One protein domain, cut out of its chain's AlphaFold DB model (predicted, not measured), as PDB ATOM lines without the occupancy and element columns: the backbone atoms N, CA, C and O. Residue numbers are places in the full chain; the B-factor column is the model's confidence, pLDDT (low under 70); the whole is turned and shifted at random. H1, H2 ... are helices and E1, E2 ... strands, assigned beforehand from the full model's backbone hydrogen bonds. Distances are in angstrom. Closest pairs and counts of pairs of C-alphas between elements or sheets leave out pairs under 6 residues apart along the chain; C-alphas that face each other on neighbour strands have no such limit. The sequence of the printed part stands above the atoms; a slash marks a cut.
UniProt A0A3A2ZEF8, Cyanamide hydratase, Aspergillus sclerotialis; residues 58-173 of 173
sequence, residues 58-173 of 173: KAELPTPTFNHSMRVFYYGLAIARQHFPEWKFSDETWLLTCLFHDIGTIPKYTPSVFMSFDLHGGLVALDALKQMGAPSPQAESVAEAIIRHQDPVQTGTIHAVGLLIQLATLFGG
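This is residues 58 to 173 of the 173 residues of the protein "Cyanamide hydratase" of Aspergillus sclerotialis (UniProt A0A3A2ZEF8). The short helix H2 sits in the middle of a compact group of helices, with the long helix H1 on one side of it and the hairpin of H3 and H4, two helices side by side, on another. H5 crosses H1 and packs on H4 with its residues 161 to 166, and the short strand E1 runs straight into it. The printed part has 116 residues with five named helices and one named strand, in the order H1, H2, H3, H4, E1, H5; the class is mostly helix. The whole is compact, with a radius of gyration of the C-alphas of 13.4 A and spans of 40 by 30 by 28 A.

H1, residues 63 to 83, begins at C-alpha 63 (100.304, -47.754, 6.606) and is 29.7 A long. H2, residues 91 to 100, is 14.3 A long. H3, residues 117 to 131, measures 20.6 A from first to last C-alpha, and H4, residues 136 to 148, measures 18.3 A; C-alpha 136 is at (80.565, -45.175, 27.145). E1 is residues 157 to 159. H5, residues 160 to 172, is 18.0 A long and ends at C-alpha 172 (106.885, -45.970, 19.150).

H2 is the hub, touching four other helices. H1 and H2 form a helical hairpin; they touch, with Ser 69 and Cys 98 as the closest C-alphas at 5.1 A, and run opposite ways at a steep tilt of 36 degrees, only just beyond shallow. H2 and H4 touch at Thr 97 and Val 142, their closest C-alphas, 5.0 A apart, with a steep tilt of 49 degrees, the same way. H3, with residues 121 to 125 alone, only just touches H2, with 3 pairs of C-alphas within 8 A, the closest being Phe 100 and Ala 125 at 6.1 A. H3 and H4 form the other helical hairpin, opposite ways at a shallow tilt of 13 degrees; the closest C-alphas are Gly 122 and Ala 143, 4.2 A apart. H5 touches H1, closest at the C-alphas of Gly 76 and Ala 168, 4.9 A, opposite ways at a steep tilt of 59 degrees. With residues 161 to 165 alone it touches H2, closest at the C-alphas of Trp 94 and Val 161, 6.8 A. With residues 161 to 166 alone it touches H4, closest at the C-alphas of Ala 145 and Gly 162, 3.9 A. H1 is apart from H3 and H4, and H3 is apart from H5. E1 pairs with no named strand. In H1, H2, H3 and H4 every O i to N i+4 pair is within hydrogen-bond range; in H5 it is 7 of 9.

The C-alphas of Gln 82 and Ser 112 are the two farthest apart, 41.1 A. The long link is H2 to H3, residues 101 to 116. The printed part has no cut and ends at residue 173, the chain's last. The mean pLDDT of the printed part is 94.9, and residues 172 to 173 are under 70.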
ATOM      1  N   LYS A  58      92.820 -49.315   9.723       97.69
ATOM      2  CA  LYS A  58      93.477 -49.697   8.459       97.69
ATOM      3  C   LYS A  58      92.956 -48.917   7.252       97.69
ATOM      4  O   LYS A  58      93.719 -48.692   6.317       97.69
ATOM      5  N   ALA A  59      91.668 -48.578   7.240       97.50
ATOM      6  CA  ALA A  59      91.051 -47.846   6.139       97.50
ATOM      7  C   ALA A  59      91.420 -46.354   6.153       97.50
ATOM      8  O   ALA A  59      91.581 -45.752   5.095       97.50
ATOM      9  N   GLU A  60      91.546 -45.763   7.341       96.12
ATOM     10  CA  GLU A  60      91.736 -44.319   7.513       96.12
ATOM     11  C   GLU A  60      93.211 -43.914   7.655       96.12
ATOM     12  O   GLU A  60      93.618 -42.865   7.152       96.12
ATOM     13  N   LEU A  61      94.031 -44.723   8.337       97.31
ATOM     14  CA  LEU A  61      95.423 -44.378   8.620       97.31
ATOM     15  C   LEU A  61      96.355 -44.763   7.463       97.31
ATOM     16  O   LEU A  61      96.264 -45.868   6.920       97.31
ATOM     17  N   PRO A  62      97.359 -43.924   7.152       96.81
ATOM     18  CA  PRO A  62      98.495 -44.358   6.353       96.81
ATOM     19  C   PRO A  62      99.163 -45.593   6.973       96.81
ATOM     20  O   PRO A  62      99.316 -45.684   8.192       96.81
ATOM     21  N   THR A  63      99.644 -46.520   6.139       97.25
ATOM     22  CA  THR A  63     100.304 -47.754   6.606       97.25
ATOM     23  C   THR A  63     101.422 -47.512   7.635       97.25
ATOM     24  O   THR A  63     101.471 -48.254   8.617       97.25
ATOM     25  N   PRO A  64     102.304 -46.495   7.492       96.75
ATOM     26  CA  PRO A  64     103.308 -46.203   8.517       96.75
ATOM     27  C   PRO A  64     102.703 -45.836   9.878       96.75
ATOM     28  O   PRO A  64     103.202 -46.309  10.897       96.75
ATOM     29  N   THR A  65     101.617 -45.058   9.893       96.62
ATOM     30  CA  THR A  65     100.904 -44.642  11.111       96.62
ATOM     31  C   THR A  65     100.190 -45.822  11.762       96.62
ATOM     32  O   THR A  65     100.342 -46.043  12.958       96.62
ATOM     33  N   PHE A  66      99.514 -46.672  10.982       98.12
ATOM     34  CA  PHE A  66      98.942 -47.914  11.514       98.12
ATOM     35  C   PHE A  66     100.024 -48.810  12.141       98.12
ATOM     36  O   PHE A  66      99.882 -49.294  13.262       98.12
ATOM     37  N   ASN A  67     101.159 -48.990  11.456       97.50
ATOM     38  CA  ASN A  67     102.276 -49.770  11.987       97.50
ATOM     39  C   ASN A  67     102.884 -49.135  13.248       97.50
ATOM     40  O   ASN A  67     103.352 -49.867  14.121       97.50
ATOM     41  N   HIS A  68     102.904 -47.803  13.349       97.12
ATOM     42  CA  HIS A  68     103.285 -47.078  14.563       97.12
ATOM     43  C   HIS A  68     102.331 -47.408  15.718       97.12
ATOM     44  O   HIS A  68     102.790 -47.908  16.744       97.12
ATOM     45  N   SER A  69     101.016 -47.283  15.518       98.19
ATOM     46  CA  SER A  69      99.997 -47.680  16.500       98.19
ATOM     47  C   SER A  69     100.172 -49.121  16.990       98.19
ATOM     48  O   SER A  69     100.063 -49.390  18.186       98.19
ATOM     49  N   MET A  70     100.516 -50.056  16.099       97.69
ATOM     50  CA  MET A  70     100.783 -51.443  16.491       97.69
ATOM     51  C   MET A  70     102.059 -51.589  17.332       97.69
ATOM     52  O   MET A  70     102.067 -52.366  18.288       97.69
ATOM     53  N   ARG A  71     103.135 -50.846  17.029       97.31
ATOM     54  CA  ARG A  71     104.343 -50.823  17.881       97.31
ATOM     55  C   ARG A  71     104.015 -50.282  19.271       97.31
ATOM     56  O   ARG A  71     104.372 -50.915  20.260       97.31
ATOM     57  N   VAL A  72     103.281 -49.170  19.331       98.00
ATOM     58  CA  VAL A  72     102.807 -48.552  20.579       98.00
ATOM     59  C   VAL A  72     101.993 -49.552  21.404       98.00
ATOM     60  O   VAL A  72     102.263 -49.700  22.596       98.00
ATOM     61  N   PHE A  73     101.092 -50.320  20.780       98.00
ATOM     62  CA  PHE A  73     100.322 -51.370  21.457       98.00
ATOM     63  C   PHE A  73     101.222 -52.395  22.163       98.00
ATOM     64  O   PHE A  73     101.079 -52.616  23.369       98.00
ATOM     65  N   TYR A  74     102.183 -52.985  21.445       97.19
ATOM     66  CA  TYR A  74     103.060 -54.008  22.019       97.19
ATOM     67  C   TYR A  74     104.027 -53.443  23.063       97.19
ATOM     68  O   TYR A  74     104.204 -54.050  24.121       97.19
ATOM     69  N   TYR A  75     104.622 -52.274  22.809       95.38
ATOM     70  CA  TYR A  75     105.516 -51.624  23.766       95.38
ATOM     71  C   TYR A  75     104.784 -51.220  25.042       95.38
ATOM     72  O   TYR A  75     105.283 -51.483  26.133       95.38
ATOM     73  N   GLY A  76     103.581 -50.655  24.934       95.94
ATOM     74  CA  GLY A  76     102.785 -50.285  26.098       95.94
ATOM     75  C   GLY A  76     102.386 -51.487  26.948       95.94
ATOM     76  O   GLY A  76     102.518 -51.428  28.167       95.94
ATOM     77  N   LEU A  77     101.994 -52.615  26.343       95.94
ATOM     78  CA  LEU A  77     101.713 -53.829  27.121       95.94
ATOM     79  C   LEU A  77     102.961 -54.369  27.821       95.94
ATOM     80  O   LEU A  77     102.862 -54.804  28.970       95.94
ATOM     81  N   ALA A  78     104.130 -54.316  27.177       94.00
ATOM     82  CA  ALA A  78     105.387 -54.691  27.817       94.00
ATOM     83  C   ALA A  78     105.719 -53.756  28.994       94.00
ATOM     84  O   ALA A  78     106.031 -54.235  30.084       94.00
ATOM     85  N   ILE A  79     105.585 -52.437  28.808       92.44
ATOM     86  CA  ILE A  79     105.807 -51.433  29.859       92.44
ATOM     87  C   ILE A  79     104.856 -51.675  31.032       92.44
ATOM     88  O   ILE A  79     105.309 -51.846  32.161       92.44
ATOM     89  N   ALA A  80     103.549 -51.748  30.776       93.69
ATOM     90  CA  ALA A  80     102.547 -51.917  31.818       93.69
ATOM     91  C   ALA A  80     102.750 -53.221  32.596       93.69
ATOM     92  O   ALA A  80     102.822 -53.210  33.816       93.69
ATOM     93  N   ARG A  81     102.921 -54.354  31.910       92.00
ATOM     94  CA  ARG A  81     103.004 -55.662  32.580       92.00
ATOM     95  C   ARG A  81     104.310 -55.867  33.348       92.00
ATOM     96  O   ARG A  81     104.313 -56.622  34.318       92.00
ATOM     97  N   GLN A  82     105.407 -55.234  32.927       90.94
ATOM     98  CA  GLN A  82     106.720 -55.418  33.559       90.94
ATOM     99  C   GLN A  82     107.067 -54.329  34.580       90.94
ATOM    100  O   GLN A  82     107.742 -54.628  35.567       90.94
ATOM    101  N   HIS A  83     106.610 -53.092  34.370       88.44
ATOM    102  CA  HIS A  83     106.932 -51.955  35.237       88.44
ATOM    103  C   HIS A  83     105.760 -51.482  36.100       88.44
ATOM    104  O   HIS A  83     106.016 -50.889  37.144       88.44
ATOM    105  N   PHE A  84     104.517 -51.778  35.712       90.88
ATOM    106  CA  PHE A  84     103.304 -51.356  36.422       90.88
ATOM    107  C   PHE A  84     102.260 -52.490  36.533       90.88
ATOM    108  O   PHE A  84     101.110 -52.317  36.121       90.88
ATOM    109  N   PRO A  85     102.629 -53.690  37.034       90.94
ATOM    110  CA  PRO A  85     101.742 -54.865  37.050       90.94
ATOM    111  C   PRO A  85     100.443 -54.667  37.859       90.94
ATOM    112  O   PRO A  85      99.477 -55.434  37.732       90.94
ATOM    113  N   GLU A  86     100.414 -53.656  38.724       91.56
ATOM    114  CA  GLU A  86      99.250 -53.229  39.485       91.56
ATOM    115  C   GLU A  86      98.240 -52.426  38.658       91.56
ATOM    116  O   GLU A  86      97.064 -52.411  39.022       91.56
ATOM    117  N   TRP A  87      98.644 -51.808  37.541       94.31
ATOM    118  CA  TRP A  87      97.717 -51.084  36.671       94.31
ATOM    119  C   TRP A  87      96.750 -52.064  36.011       94.31
ATOM    120  O   TRP A  87      97.145 -53.092  35.459       94.31
ATOM    121  N   LYS A  88      95.460 -51.737  36.092       95.81
ATOM    122  CA  LYS A  88      94.372 -52.531  35.522       95.81
ATOM    123  C   LYS A  88      93.717 -51.753  34.393       95.81
ATOM    124  O   LYS A  88      93.435 -50.568  34.548       95.81
ATOM    125  N   PHE A  89      93.555 -52.437  33.269       97.88
ATOM    126  CA  PHE A  89      92.797 -52.044  32.087       97.88
ATOM    127  C   PHE A  89      92.681 -53.278  31.187       97.88
ATOM    128  O   PHE A  89      93.489 -54.206  31.278       97.88
ATOM    129  N   SER A  90      91.676 -53.307  30.324       97.81
ATOM    130  CA  SER A  90      91.532 -54.351  29.318       97.81
ATOM    131  C   SER A  90      92.501 -54.119  28.156       97.81
ATOM    132  O   SER A  90      92.723 -52.983  27.726       97.81
ATOM    133  N   ASP A  91      93.039 -55.209  27.602       97.94
ATOM    134  CA  ASP A  91      93.873 -55.152  26.394       97.94
ATOM    135  C   ASP A  91      93.116 -54.511  25.217       97.94
ATOM    136  O   ASP A  91      93.727 -53.880  24.360       97.94
ATOM    137  N   GLU A  92      91.784 -54.635  25.189       98.50
ATOM    138  CA  GLU A  92      90.929 -53.969  24.209       98.50
ATOM    139  C   GLU A  92      90.960 -52.451  24.360       98.50
ATOM    140  O   GLU A  92      91.283 -51.775  23.392       98.50
ATOM    141  N   THR A  93      90.696 -51.901  25.553       98.75
ATOM    142  CA  THR A  93      90.786 -50.447  25.781       98.75
ATOM    143  C   THR A  93      92.142 -49.913  25.346       98.75
ATOM    144  O   THR A  93      92.215 -48.889  24.675       98.75
ATOM    145  N   TRP A  94      93.210 -50.643  25.672       98.75
ATOM    146  CA  TRP A  94      94.557 -50.268  25.268       98.75
ATOM    147  C   TRP A  94      94.761 -50.300  23.747       98.75
ATOM    148  O   TRP A  94      95.294 -49.345  23.182       98.75
ATOM    149  N   LEU A  95      94.304 -51.356  23.066       98.81
ATOM    150  CA  LEU A  95      94.347 -51.442  21.605       98.81
ATOM    151  C   LEU A  95      93.596 -50.273  20.957       98.81
ATOM    152  O   LEU A  95      94.128 -49.641  20.048       98.81
ATOM    153  N   LEU A  96      92.390 -49.966  21.440       98.88
ATOM    154  CA  LEU A  96      91.578 -48.860  20.938       98.88
ATOM    155  C   LEU A  96      92.311 -47.521  21.092       98.88
ATOM    156  O   LEU A  96      92.416 -46.774  20.123       98.88
ATOM    157  N   THR A  97      92.900 -47.242  22.259       98.88
ATOM    158  CA  THR A  97      93.731 -46.043  22.455       98.88
ATOM    159  C   THR A  97      94.883 -45.983  21.451       98.88
ATOM    160  O   THR A  97      95.082 -44.954  20.811       98.88
ATOM    161  N   CYS A  98      95.608 -47.086  21.250       98.75
ATOM    162  CA  CYS A  98      96.744 -47.126  20.326       98.75
ATOM    163  C   CYS A  98      96.336 -46.880  18.870       98.75
ATOM    164  O   CYS A  98      97.007 -46.132  18.160       98.75
ATOM    165  N   LEU A  99      95.242 -47.496  18.416       98.75
ATOM    166  CA  LEU A  99      94.751 -47.349  17.045       98.75
ATOM    167  C   LEU A  99      94.283 -45.923  16.744       98.75
ATOM    168  O   LEU A  99      94.454 -45.461  15.622       98.75
ATOM    169  N   PHE A 100      93.718 -45.225  17.730       98.69
ATOM    170  CA  PHE A 100      93.103 -43.919  17.510       98.69
ATOM    171  C   PHE A 100      93.963 -42.715  17.924       98.69
ATOM    172  O   PHE A 100      93.606 -41.606  17.543       98.69
ATOM    173  N   HIS A 101      95.077 -42.876  18.651       98.50
ATOM    174  CA  HIS A 101      95.821 -41.714  19.178       98.50
ATOM    175  C   HIS A 101      96.289 -40.711  18.114       98.50
ATOM    176  O   HIS A 101      96.228 -39.507  18.350       98.50
ATOM    177  N   ASP A 102      96.628 -41.199  16.922       97.69
ATOM    178  CA  ASP A 102      97.037 -40.378  15.781       97.69
ATOM    179  C   ASP A 102      95.920 -40.166  14.746       97.69
ATOM    180  O   ASP A 102      96.175 -39.624  13.668       97.69
ATOM    181  N   ILE A 103      94.666 -40.548  15.025       97.25
ATOM    182  CA  ILE A 103      93.575 -40.429  14.038       97.25
ATOM    183  C   ILE A 103      93.362 -38.979  13.594       97.25
ATOM    184  O   ILE A 103      93.053 -38.719  12.435       97.25
ATOM    185  N   GLY A 104      93.593 -38.022  14.496       96.25
ATOM    186  CA  GLY A 104      93.474 -36.598  14.202       96.25
ATOM    187  C   GLY A 104      94.511 -36.074  13.206       96.25
ATOM    188  O   GLY A 104      94.343 -34.966  12.712       96.25
ATOM    189  N   THR A 105      95.559 -36.841  12.888       94.88
ATOM    190  CA  THR A 105      96.635 -36.415  11.974       94.88
ATOM    191  C   THR A 105      96.270 -36.559  10.494       94.88
ATOM    192  O   THR A 105      96.944 -35.987   9.634       94.88
ATOM    193  N   ILE A 106      95.211 -37.308  10.160       93.75
ATOM    194  CA  ILE A 106      94.909 -37.635   8.761       93.75
ATOM    195  C   ILE A 106      94.230 -36.467   8.018       93.75
ATOM    196  O   ILE A 106      93.485 -35.687   8.619       93.75
ATOM    197  N   PRO A 107      94.383 -36.363   6.680       91.00
ATOM    198  CA  PRO A 107      93.781 -35.286   5.882       91.00
ATOM    199  C   PRO A 107      92.251 -35.185   5.953       91.00
ATOM    200  O   PRO A 107      91.692 -34.142   5.640       91.00
ATOM    201  N   LYS A 108      91.549 -36.246   6.356       91.44
ATOM    202  CA  LYS A 108      90.094 -36.213   6.567       91.44
ATOM    203  C   LYS A 108      89.690 -35.356   7.773       91.44
ATOM    204  O   LYS A 108      88.605 -34.779   7.766       91.44
ATOM    205  N   TYR A 109      90.555 -35.265   8.788       88.88
ATOM    206  CA  TYR A 109      90.255 -34.653  10.088       88.88
ATOM    207  C   TYR A 109      91.090 -33.406  10.411       88.88
ATOM    208  O   TYR A 109      90.890 -32.821  11.473       88.88
ATOM    209  N   THR A 110      91.982 -32.975   9.511       84.81
ATOM    210  CA  THR A 110      92.864 -31.807   9.711       84.81
ATOM    211  C   THR A 110      92.403 -30.502   9.036       84.81
ATOM    212  O   THR A 110      92.456 -29.473   9.699       84.81
ATOM    213  N   PRO A 111      91.918 -30.454   7.775       85.19
ATOM    214  CA  PRO A 111      91.669 -29.178   7.086       85.19
ATOM    215  C   PRO A 111      90.343 -28.509   7.468       85.19
ATOM    216  O   PRO A 111      90.131 -27.340   7.160       85.19
ATOM    217  N   SER A 112      89.422 -29.259   8.075       82.38
ATOM    218  CA  SER A 112      88.040 -28.841   8.334       82.38
ATOM    219  C   SER A 112      87.808 -28.294   9.744       82.38
ATOM    220  O   SER A 112      86.689 -27.887  10.056       82.38
ATOM    221  N   VAL A 113      88.837 -28.266  10.597       90.94
ATOM    222  CA  VAL A 113      88.733 -27.842  11.998       90.94
ATOM    223  C   VAL A 113      89.880 -26.916  12.396       90.94
ATOM    224  O   VAL A 113      90.984 -27.009  11.873       90.94
ATOM    225  N   PHE A 114      89.624 -26.037  13.365       95.50
ATOM    226  CA  PHE A 114      90.648 -25.180  13.984       95.50
ATOM    227  C   PHE A 114      91.276 -25.797  15.245       95.50
ATOM    228  O   PHE A 114      92.118 -25.174  15.885       95.50
ATOM    229  N   MET A 115      90.822 -26.985  15.644       96.19
ATOM    230  CA  MET A 115      91.265 -27.663  16.861       96.19
ATOM    231  C   MET A 115      92.589 -28.397  16.632       96.19
ATOM    232  O   MET A 115      92.831 -28.907  15.538       96.19
ATOM    233  N   SER A 116      93.413 -28.502  17.679       96.25
ATOM    234  CA  SER A 116      94.603 -29.360  17.665       96.25
ATOM    235  C   SER A 116      94.225 -30.815  17.378       96.25
ATOM    236  O   SER A 116      93.130 -31.267  17.732       96.25
ATOM    237  N   PHE A 117      95.127 -31.545  16.721       95.81
ATOM    238  CA  PHE A 117      94.853 -32.895  16.228       95.81
ATOM    239  C   PHE A 117      94.549 -33.888  17.362       95.81
ATOM    240  O   PHE A 117      93.726 -34.776  17.185       95.81
ATOM    241  N   ASP A 118      95.172 -33.720  18.526       96.38
ATOM    242  CA  ASP A 118      94.969 -34.504  19.743       96.38
ATOM    243  C   ASP A 118      93.569 -34.267  20.334       96.38
ATOM    244  O   ASP A 118      92.829 -35.219  20.595       96.38
ATOM    245  N   LEU A 119      93.151 -33.001  20.438       97.19
ATOM    246  CA  LEU A 119      91.818 -32.631  20.917       97.19
ATOM    247  C   LEU A 119      90.721 -33.138  19.977       97.19
ATOM    248  O   LEU A 119      89.772 -33.791  20.408       97.19
ATOM    249  N   HIS A 120      90.844 -32.841  18.680       97.69
ATOM    250  CA  HIS A 120      89.859 -33.272  17.690       97.69
ATOM    251  C   HIS A 120      89.874 -34.792  17.503       97.69
ATOM    252  O   HIS A 120      88.815 -35.411  17.431       97.69
ATOM    253  N   GLY A 121      91.058 -35.406  17.495       97.94
ATOM    254  CA  GLY A 121      91.235 -36.851  17.400       97.94
ATOM    255  C   GLY A 121      90.552 -37.593  18.545       97.94
ATOM    256  O   GLY A 121      89.883 -38.595  18.300       97.94
ATOM    257  N   GLY A 122      90.619 -37.065  19.773       98.44
ATOM    258  CA  GLY A 122      89.877 -37.614  20.907       98.44
ATOM    259  C   GLY A 122      88.358 -37.570  20.717       98.44
ATOM    260  O   GLY A 122      87.674 -38.548  21.020       98.44
ATOM    261  N   LEU A 123      87.820 -36.482  20.151       98.31
ATOM    262  CA  LEU A 123      86.389 -36.378  19.828       98.31
ATOM    263  C   LEU A 123      85.973 -37.350  18.715       98.31
ATOM    264  O   LEU A 123      84.932 -37.998  18.828       98.31
ATOM    265  N   VAL A 124      86.796 -37.490  17.671       98.00
ATOM    266  CA  VAL A 124      86.578 -38.462  16.587       98.00
ATOM    267  C   VAL A 124      86.575 -39.889  17.135       98.00
ATOM    268  O   VAL A 124      85.676 -40.664  16.818       98.00
ATOM    269  N   ALA A 125      87.541 -40.231  17.989       98.56
ATOM    270  CA  ALA A 125      87.620 -41.548  18.612       98.56
ATOM    271  C   ALA A 125      86.399 -41.836  19.497       98.56
ATOM    272  O   ALA A 125      85.830 -42.923  19.421       98.56
ATOM    273  N   LEU A 126      85.957 -40.856  20.294       98.81
ATOM    274  CA  LEU A 126      84.771 -40.987  21.142       98.81
ATOM    275  C   LEU A 126      83.520 -41.344  20.329       98.81
ATOM    276  O   LEU A 126      82.785 -42.260  20.700       98.81
ATOM    277  N   ASP A 127      83.275 -40.612  19.242       98.38
ATOM    278  CA  ASP A 127      82.112 -40.817  18.377       98.38
ATOM    279  C   ASP A 127      82.195 -42.156  17.631       98.38
ATOM    280  O   ASP A 127      81.274 -42.971  17.711       98.38
ATOM    281  N   ALA A 128      83.338 -42.439  16.997       98.38
ATOM    282  CA  ALA A 128      83.557 -43.680  16.257       98.38
ATOM    283  C   ALA A 128      83.364 -44.920  17.147       98.38
ATOM    284  O   ALA A 128      82.650 -45.849  16.773       98.38
ATOM    285  N   LEU A 129      83.936 -44.927  18.354       98.75
ATOM    286  CA  LEU A 129      83.834 -46.066  19.267       98.75
ATOM    287  C   LEU A 129      82.412 -46.263  19.801       98.75
ATOM    288  O   LEU A 129      81.950 -47.400  19.888       98.75
ATOM    289  N   LYS A 130      81.685 -45.178  20.097       98.50
ATOM    290  CA  LYS A 130      80.265 -45.265  20.471       98.50
ATOM    291  C   LYS A 130      79.423 -45.863  19.343       98.50
ATOM    292  O   LYS A 130      78.588 -46.725  19.608       98.50
ATOM    293  N   GLN A 131      79.677 -45.477  18.091       98.38
ATOM    294  CA  GLN A 131      79.000 -46.052  16.921       98.38
ATOM    295  C   GLN A 131      79.350 -47.532  16.698       98.38
ATOM    296  O   GLN A 131      78.500 -48.303  16.255       98.38
ATOM    297  N   MET A 132      80.565 -47.952  17.062       98.31
ATOM    298  CA  MET A 132      80.995 -49.358  17.044       98.31
ATOM    299  C   MET A 132      80.429 -50.189  18.209       98.31
ATOM    300  O   MET A 132      80.662 -51.395  18.266       98.31
ATOM    301  N   GLY A 133      79.679 -49.577  19.131       98.19
ATOM    302  CA  GLY A 133      79.069 -50.256  20.276       98.19
ATOM    303  C   GLY A 133      79.982 -50.387  21.498       98.19
ATOM    304  O   GLY A 133      79.678 -51.176  22.393       98.19
ATOM    305  N   ALA A 134      81.082 -49.628  21.559       98.38
ATOM    306  CA  ALA A 134      81.908 -49.557  22.759       98.38
ATOM    307  C   ALA A 134      81.095 -48.974  23.933       98.38
ATOM    308  O   ALA A 134      80.378 -47.980  23.757       98.38
ATOM    309  N   PRO A 135      81.212 -49.529  25.150       97.94
ATOM    310  CA  PRO A 135      80.603 -48.942  26.337       97.94
ATOM    311  C   PRO A 135      81.095 -47.508  26.559       97.94
ATOM    312  O   PRO A 135      82.289 -47.238  26.432       97.94
ATOM    313  N   SER A 136      80.204 -46.592  26.958       97.88
ATOM    314  CA  SER A 136      80.565 -45.175  27.145       97.88
ATOM    315  C   SER A 136      81.806 -44.961  28.021       97.88
ATOM    316  O   SER A 136      82.691 -44.235  27.572       97.88
ATOM    317  N   PRO A 137      81.971 -45.634  29.183       98.25
ATOM    318  CA  PRO A 137      83.165 -45.448  30.009       98.25
ATOM    319  C   PRO A 137      84.466 -45.903  29.331       98.25
ATOM    320  O   PRO A 137      85.538 -45.409  29.677       98.25
ATOM    321  N   GLN A 138      84.395 -46.834  28.373       98.69
ATOM    322  CA  GLN A 138      85.543 -47.263  27.575       98.69
ATOM    323  C   GLN A 138      85.888 -46.215  26.518       98.69
ATOM    324  O   GLN A 138      87.039 -45.797  26.428       98.69
ATOM    325  N   ALA A 139      84.890 -45.769  25.749       98.81
ATOM    326  CA  ALA A 139      85.078 -44.762  24.708       98.81
ATOM    327  C   ALA A 139      85.569 -43.425  25.294       98.81
ATOM    328  O   ALA A 139      86.438 -42.777  24.719       98.81
ATOM    329  N   GLU A 140      85.066 -43.047  26.470       98.81
ATOM    330  CA  GLU A 140      85.513 -41.867  27.219       98.81
ATOM    331  C   GLU A 140      86.955 -42.018  27.714       98.81
ATOM    332  O   GLU A 140      87.723 -41.068  27.603       98.81
ATOM    333  N   SER A 141      87.353 -43.207  28.186       98.81
ATOM    334  CA  SER A 141      88.742 -43.470  28.597       98.81
ATOM    335  C   SER A 141      89.699 -43.336  27.416       98.81
ATOM    336  O   SER A 141      90.747 -42.701  27.520       98.81
ATOM    337  N   VAL A 142      89.314 -43.882  26.258       98.88
ATOM    338  CA  VAL A 142      90.095 -43.741  25.027       98.88
ATOM    339  C   VAL A 142      90.213 -42.268  24.634       98.88
ATOM    340  O   VAL A 142      91.321 -41.797  24.398       98.88
ATOM    341  N   ALA A 143      89.108 -41.522  24.617       98.81
ATOM    342  CA  ALA A 143      89.112 -40.112  24.242       98.81
ATOM    343  C   ALA A 143      89.966 -39.241  25.181       98.81
ATOM    344  O   ALA A 143      90.780 -38.456  24.699       98.81
ATOM    345  N   GLU A 144      89.832 -39.411  26.502       98.69
ATOM    346  CA  GLU A 144      90.640 -38.720  27.522       98.69
ATOM    347  C   GLU A 144      92.140 -38.987  27.312       98.69
ATOM    348  O   GLU A 144      92.948 -38.055  27.310       98.69
ATOM    349  N   ALA A 145      92.514 -40.250  27.076       98.62
ATOM    350  CA  ALA A 145      93.901 -40.631  26.835       98.62
ATOM    351  C   ALA A 145      94.468 -39.967  25.573       98.62
ATOM    352  O   ALA A 145      95.586 -39.458  25.601       98.62
ATOM    353  N   ILE A 146      93.695 -39.935  24.484       98.62
ATOM    354  CA  ILE A 146      94.096 -39.306  23.219       98.62
ATOM    355  C   ILE A 146      94.230 -37.793  23.391       98.62
ATOM    356  O   ILE A 146      95.239 -37.229  22.992       98.62
ATOM    357  N   ILE A 147      93.281 -37.131  24.048       98.38
ATOM    358  CA  ILE A 147      93.346 -35.682  24.298       98.38
ATOM    359  C   ILE A 147      94.640 -35.293  25.025       98.38
ATOM    360  O   ILE A 147      95.187 -34.221  24.796       98.38
ATOM    361  N   ARG A 148      95.153 -36.167  25.895       97.19
ATOM    362  CA  ARG A 148      96.308 -35.872  26.750       97.19
ATOM    363  C   ARG A 148      97.612 -36.528  26.293       97.19
ATOM    364  O   ARG A 148      98.627 -36.364  26.966       97.19
ATOM    365  N   HIS A 149      97.638 -37.258  25.176       96.38
ATOM    366  CA  HIS A 149      98.799 -38.090  24.822       96.38
ATOM    367  C   HIS A 149     100.067 -37.290  24.458       96.38
ATOM    368  O   HIS A 149     101.165 -37.833  24.569       96.38
ATOM    369  N   GLN A 150      99.932 -36.009  24.081       92.94
ATOM    370  CA  GLN A 150     101.051 -35.073  23.870       92.94
ATOM    371  C   GLN A 150     101.174 -33.992  24.958       92.94
ATOM    372  O   GLN A 150     101.932 -33.040  24.785       92.94
ATOM    373  N   ASP A 151     100.473 -34.138  26.088       86.69
ATOM    374  CA  ASP A 151     100.488 -33.187  27.210       86.69
ATOM    375  C   ASP A 151     101.213 -33.762  28.448       86.69
ATOM    376  O   ASP A 151     100.581 -34.151  29.442       86.69
ATOM    377  N   PRO A 152     102.554 -33.899  28.412       83.31
ATOM    378  CA  PRO A 152     103.306 -34.394  29.554       83.31
ATOM    379  C   PRO A 152     103.333 -33.341  30.671       83.31
ATOM    380  O   PRO A 152     104.167 -32.435  30.690       83.31
ATOM    381  N   VAL A 153     102.455 -33.502  31.657       86.06
ATOM    382  CA  VAL A 153     102.468 -32.719  32.901       86.06
ATOM    383  C   VAL A 153     103.270 -33.433  33.991       86.06
ATOM    384  O   VAL A 153     103.329 -34.659  34.039       86.06
ATOM    385  N   GLN A 154     103.899 -32.670  34.892       86.94
ATOM    386  CA  GLN A 154     104.727 -33.211  35.988       86.94
ATOM    387  C   GLN A 154     104.039 -33.168  37.362       86.94
ATOM    388  O   GLN A 154     104.624 -33.575  38.363       86.94
ATOM    389  N   THR A 155     102.806 -32.665  37.430       91.06
ATOM    390  CA  THR A 155     102.026 -32.517  38.665       91.06
ATOM    391  C   THR A 155     100.600 -33.027  38.473       91.06
ATOM    392  O   THR A 155     100.111 -33.154  37.350       91.06
ATOM    393  N   GLY A 156      99.924 -33.346  39.580       93.44
ATOM    394  CA  GLY A 156      98.562 -33.876  39.556       93.44
ATOM    395  C   GLY A 156      98.492 -35.356  39.178       93.44
ATOM    396  O   GLY A 156      99.437 -36.119  39.393       93.44
ATOM    397  N   THR A 157      97.336 -35.759  38.652       95.12
ATOM    398  CA  THR A 157      97.064 -37.146  38.261       95.12
ATOM    399  C   THR A 157      96.521 -37.237  36.839       95.12
ATOM    400  O   THR A 157      95.990 -36.278  36.269       95.12
ATOM    401  N   ILE A 158      96.684 -38.417  36.266       96.50
ATOM    402  CA  ILE A 158      96.131 -38.849  34.985       96.50
ATOM    403  C   ILE A 158      95.645 -40.285  35.179       96.50
ATOM    404  O   ILE A 158      96.095 -40.964  36.099       96.50
ATOM    405  N   HIS A 159      94.712 -40.764  34.367       96.44
ATOM    406  CA  HIS A 159      94.320 -42.170  34.431       96.44
ATOM    407  C   HIS A 159      95.395 -43.086  33.810       96.44
ATOM    408  O   HIS A 159      96.194 -42.646  32.980       96.44
ATOM    409  N   ALA A 160      95.437 -44.355  34.225       97.25
ATOM    410  CA  ALA A 160      96.507 -45.296  33.880       97.25
ATOM    411  C   ALA A 160      96.742 -45.436  32.366       97.25
ATOM    412  O   ALA A 160      97.888 -45.415  31.919       97.25
ATOM    413  N   VAL A 161      95.670 -45.521  31.568       98.25
ATOM    414  CA  VAL A 161      95.765 -45.614  30.097       98.25
ATOM    415  C   VAL A 161      96.330 -44.326  29.490       98.25
ATOM    416  O   VAL A 161      97.184 -44.395  28.607       98.25
ATOM    417  N   GLY A 162      95.929 -43.160  30.007       97.56
ATOM    418  CA  GLY A 162      96.450 -41.857  29.588       97.56
ATOM    419  C   GLY A 162      97.948 -41.692  29.862       97.56
ATOM    420  O   GLY A 162      98.689 -41.212  29.008       97.56
ATOM    421  N   LEU A 163      98.437 -42.148  31.018       96.25
ATOM    422  CA  LEU A 163      99.880 -42.149  31.270       96.25
ATOM    423  C   LEU A 163     100.608 -43.166  30.388       96.25
ATOM    424  O   LEU A 163     101.701 -42.895  29.895       96.25
ATOM    425  N   LEU A 164     100.021 -44.350  30.196       97.12
ATOM    426  CA  LEU A 164     100.650 -45.400  29.409       97.12
ATOM    427  C   LEU A 164     100.838 -44.981  27.951       97.12
ATOM    428  O   LEU A 164     101.897 -45.259  27.393       97.12
ATOM    429  N   ILE A 165      99.868 -44.279  27.350       97.94
ATOM    430  CA  ILE A 165     100.017 -43.775  25.979       97.94
ATOM    431  C   ILE A 165     101.143 -42.748  25.873       97.94
ATOM    432  O   ILE A 165     101.963 -42.874  24.970       97.94
ATOM    433  N   GLN A 166     101.286 -41.837  26.844       95.31
ATOM    434  CA  GLN A 166     102.417 -40.901  26.886       95.31
ATOM    435  C   GLN A 166     103.770 -41.619  26.968       95.31
ATOM    436  O   GLN A 166     104.744 -41.186  26.361       95.31
ATOM    437  N   LEU A 167     103.855 -42.717  27.726       93.56
ATOM    438  CA  LEU A 167     105.088 -43.500  27.837       93.56
ATOM    439  C   LEU A 167     105.373 -44.304  26.566       93.56
ATOM    440  O   LEU A 167     106.516 -44.365  26.122       93.56
ATOM    441  N   ALA A 168     104.355 -44.942  25.992       94.69
ATOM    442  CA  ALA A 168     104.511 -45.861  24.873       94.69
ATOM    443  C   ALA A 168     104.840 -45.140  23.555       94.69
ATOM    444  O   ALA A 168     105.633 -45.661  22.767       94.69
ATOM    445  N   THR A 169     104.307 -43.935  23.326       92.56
ATOM    446  CA  THR A 169     104.618 -43.146  22.122       92.56
ATOM    447  C   THR A 169     106.076 -42.679  22.076       92.56
ATOM    448  O   THR A 169     106.635 -42.597  20.985       92.56
ATOM    449  N   LEU A 170     106.754 -42.509  23.225       85.62
ATOM    450  CA  LEU A 170     108.198 -42.201  23.274       85.62
ATOM    451  C   LEU A 170     109.070 -43.294  22.638       85.62
ATOM    452  O   LEU A 170     110.144 -43.000  22.118       85.62
ATOM    453  N   PHE A 171     108.622 -44.550  22.684       73.44
ATOM    454  CA  PHE A 171     109.332 -45.694  22.102       73.44
ATOM    455  C   PHE A 171     108.780 -46.101  20.732       73.44
ATOM    456  O   PHE A 171     109.387 -46.919  20.044       73.44
ATOM    457  N   GLY A 172     107.622 -45.562  20.342       61.03
ATOM    458  CA  GLY A 172     106.885 -45.970  19.150       61.03
ATOM    459  C   GLY A 172     107.407 -45.402  17.832       61.03
ATOM    460  O   GLY A 172     106.954 -45.892  16.798       61.03
ATOM    461  N   GLY A 173     108.307 -44.408  17.862       53.75
ATOM    462  CA  GLY A 173     108.820 -43.656  16.700       53.75
ATOM    463  C   GLY A 173     109.299 -44.468  15.498       53.75
ATOM    464  O   GLY A 173     109.448 -45.711  15.587       53.75
TER     465      GLY A 173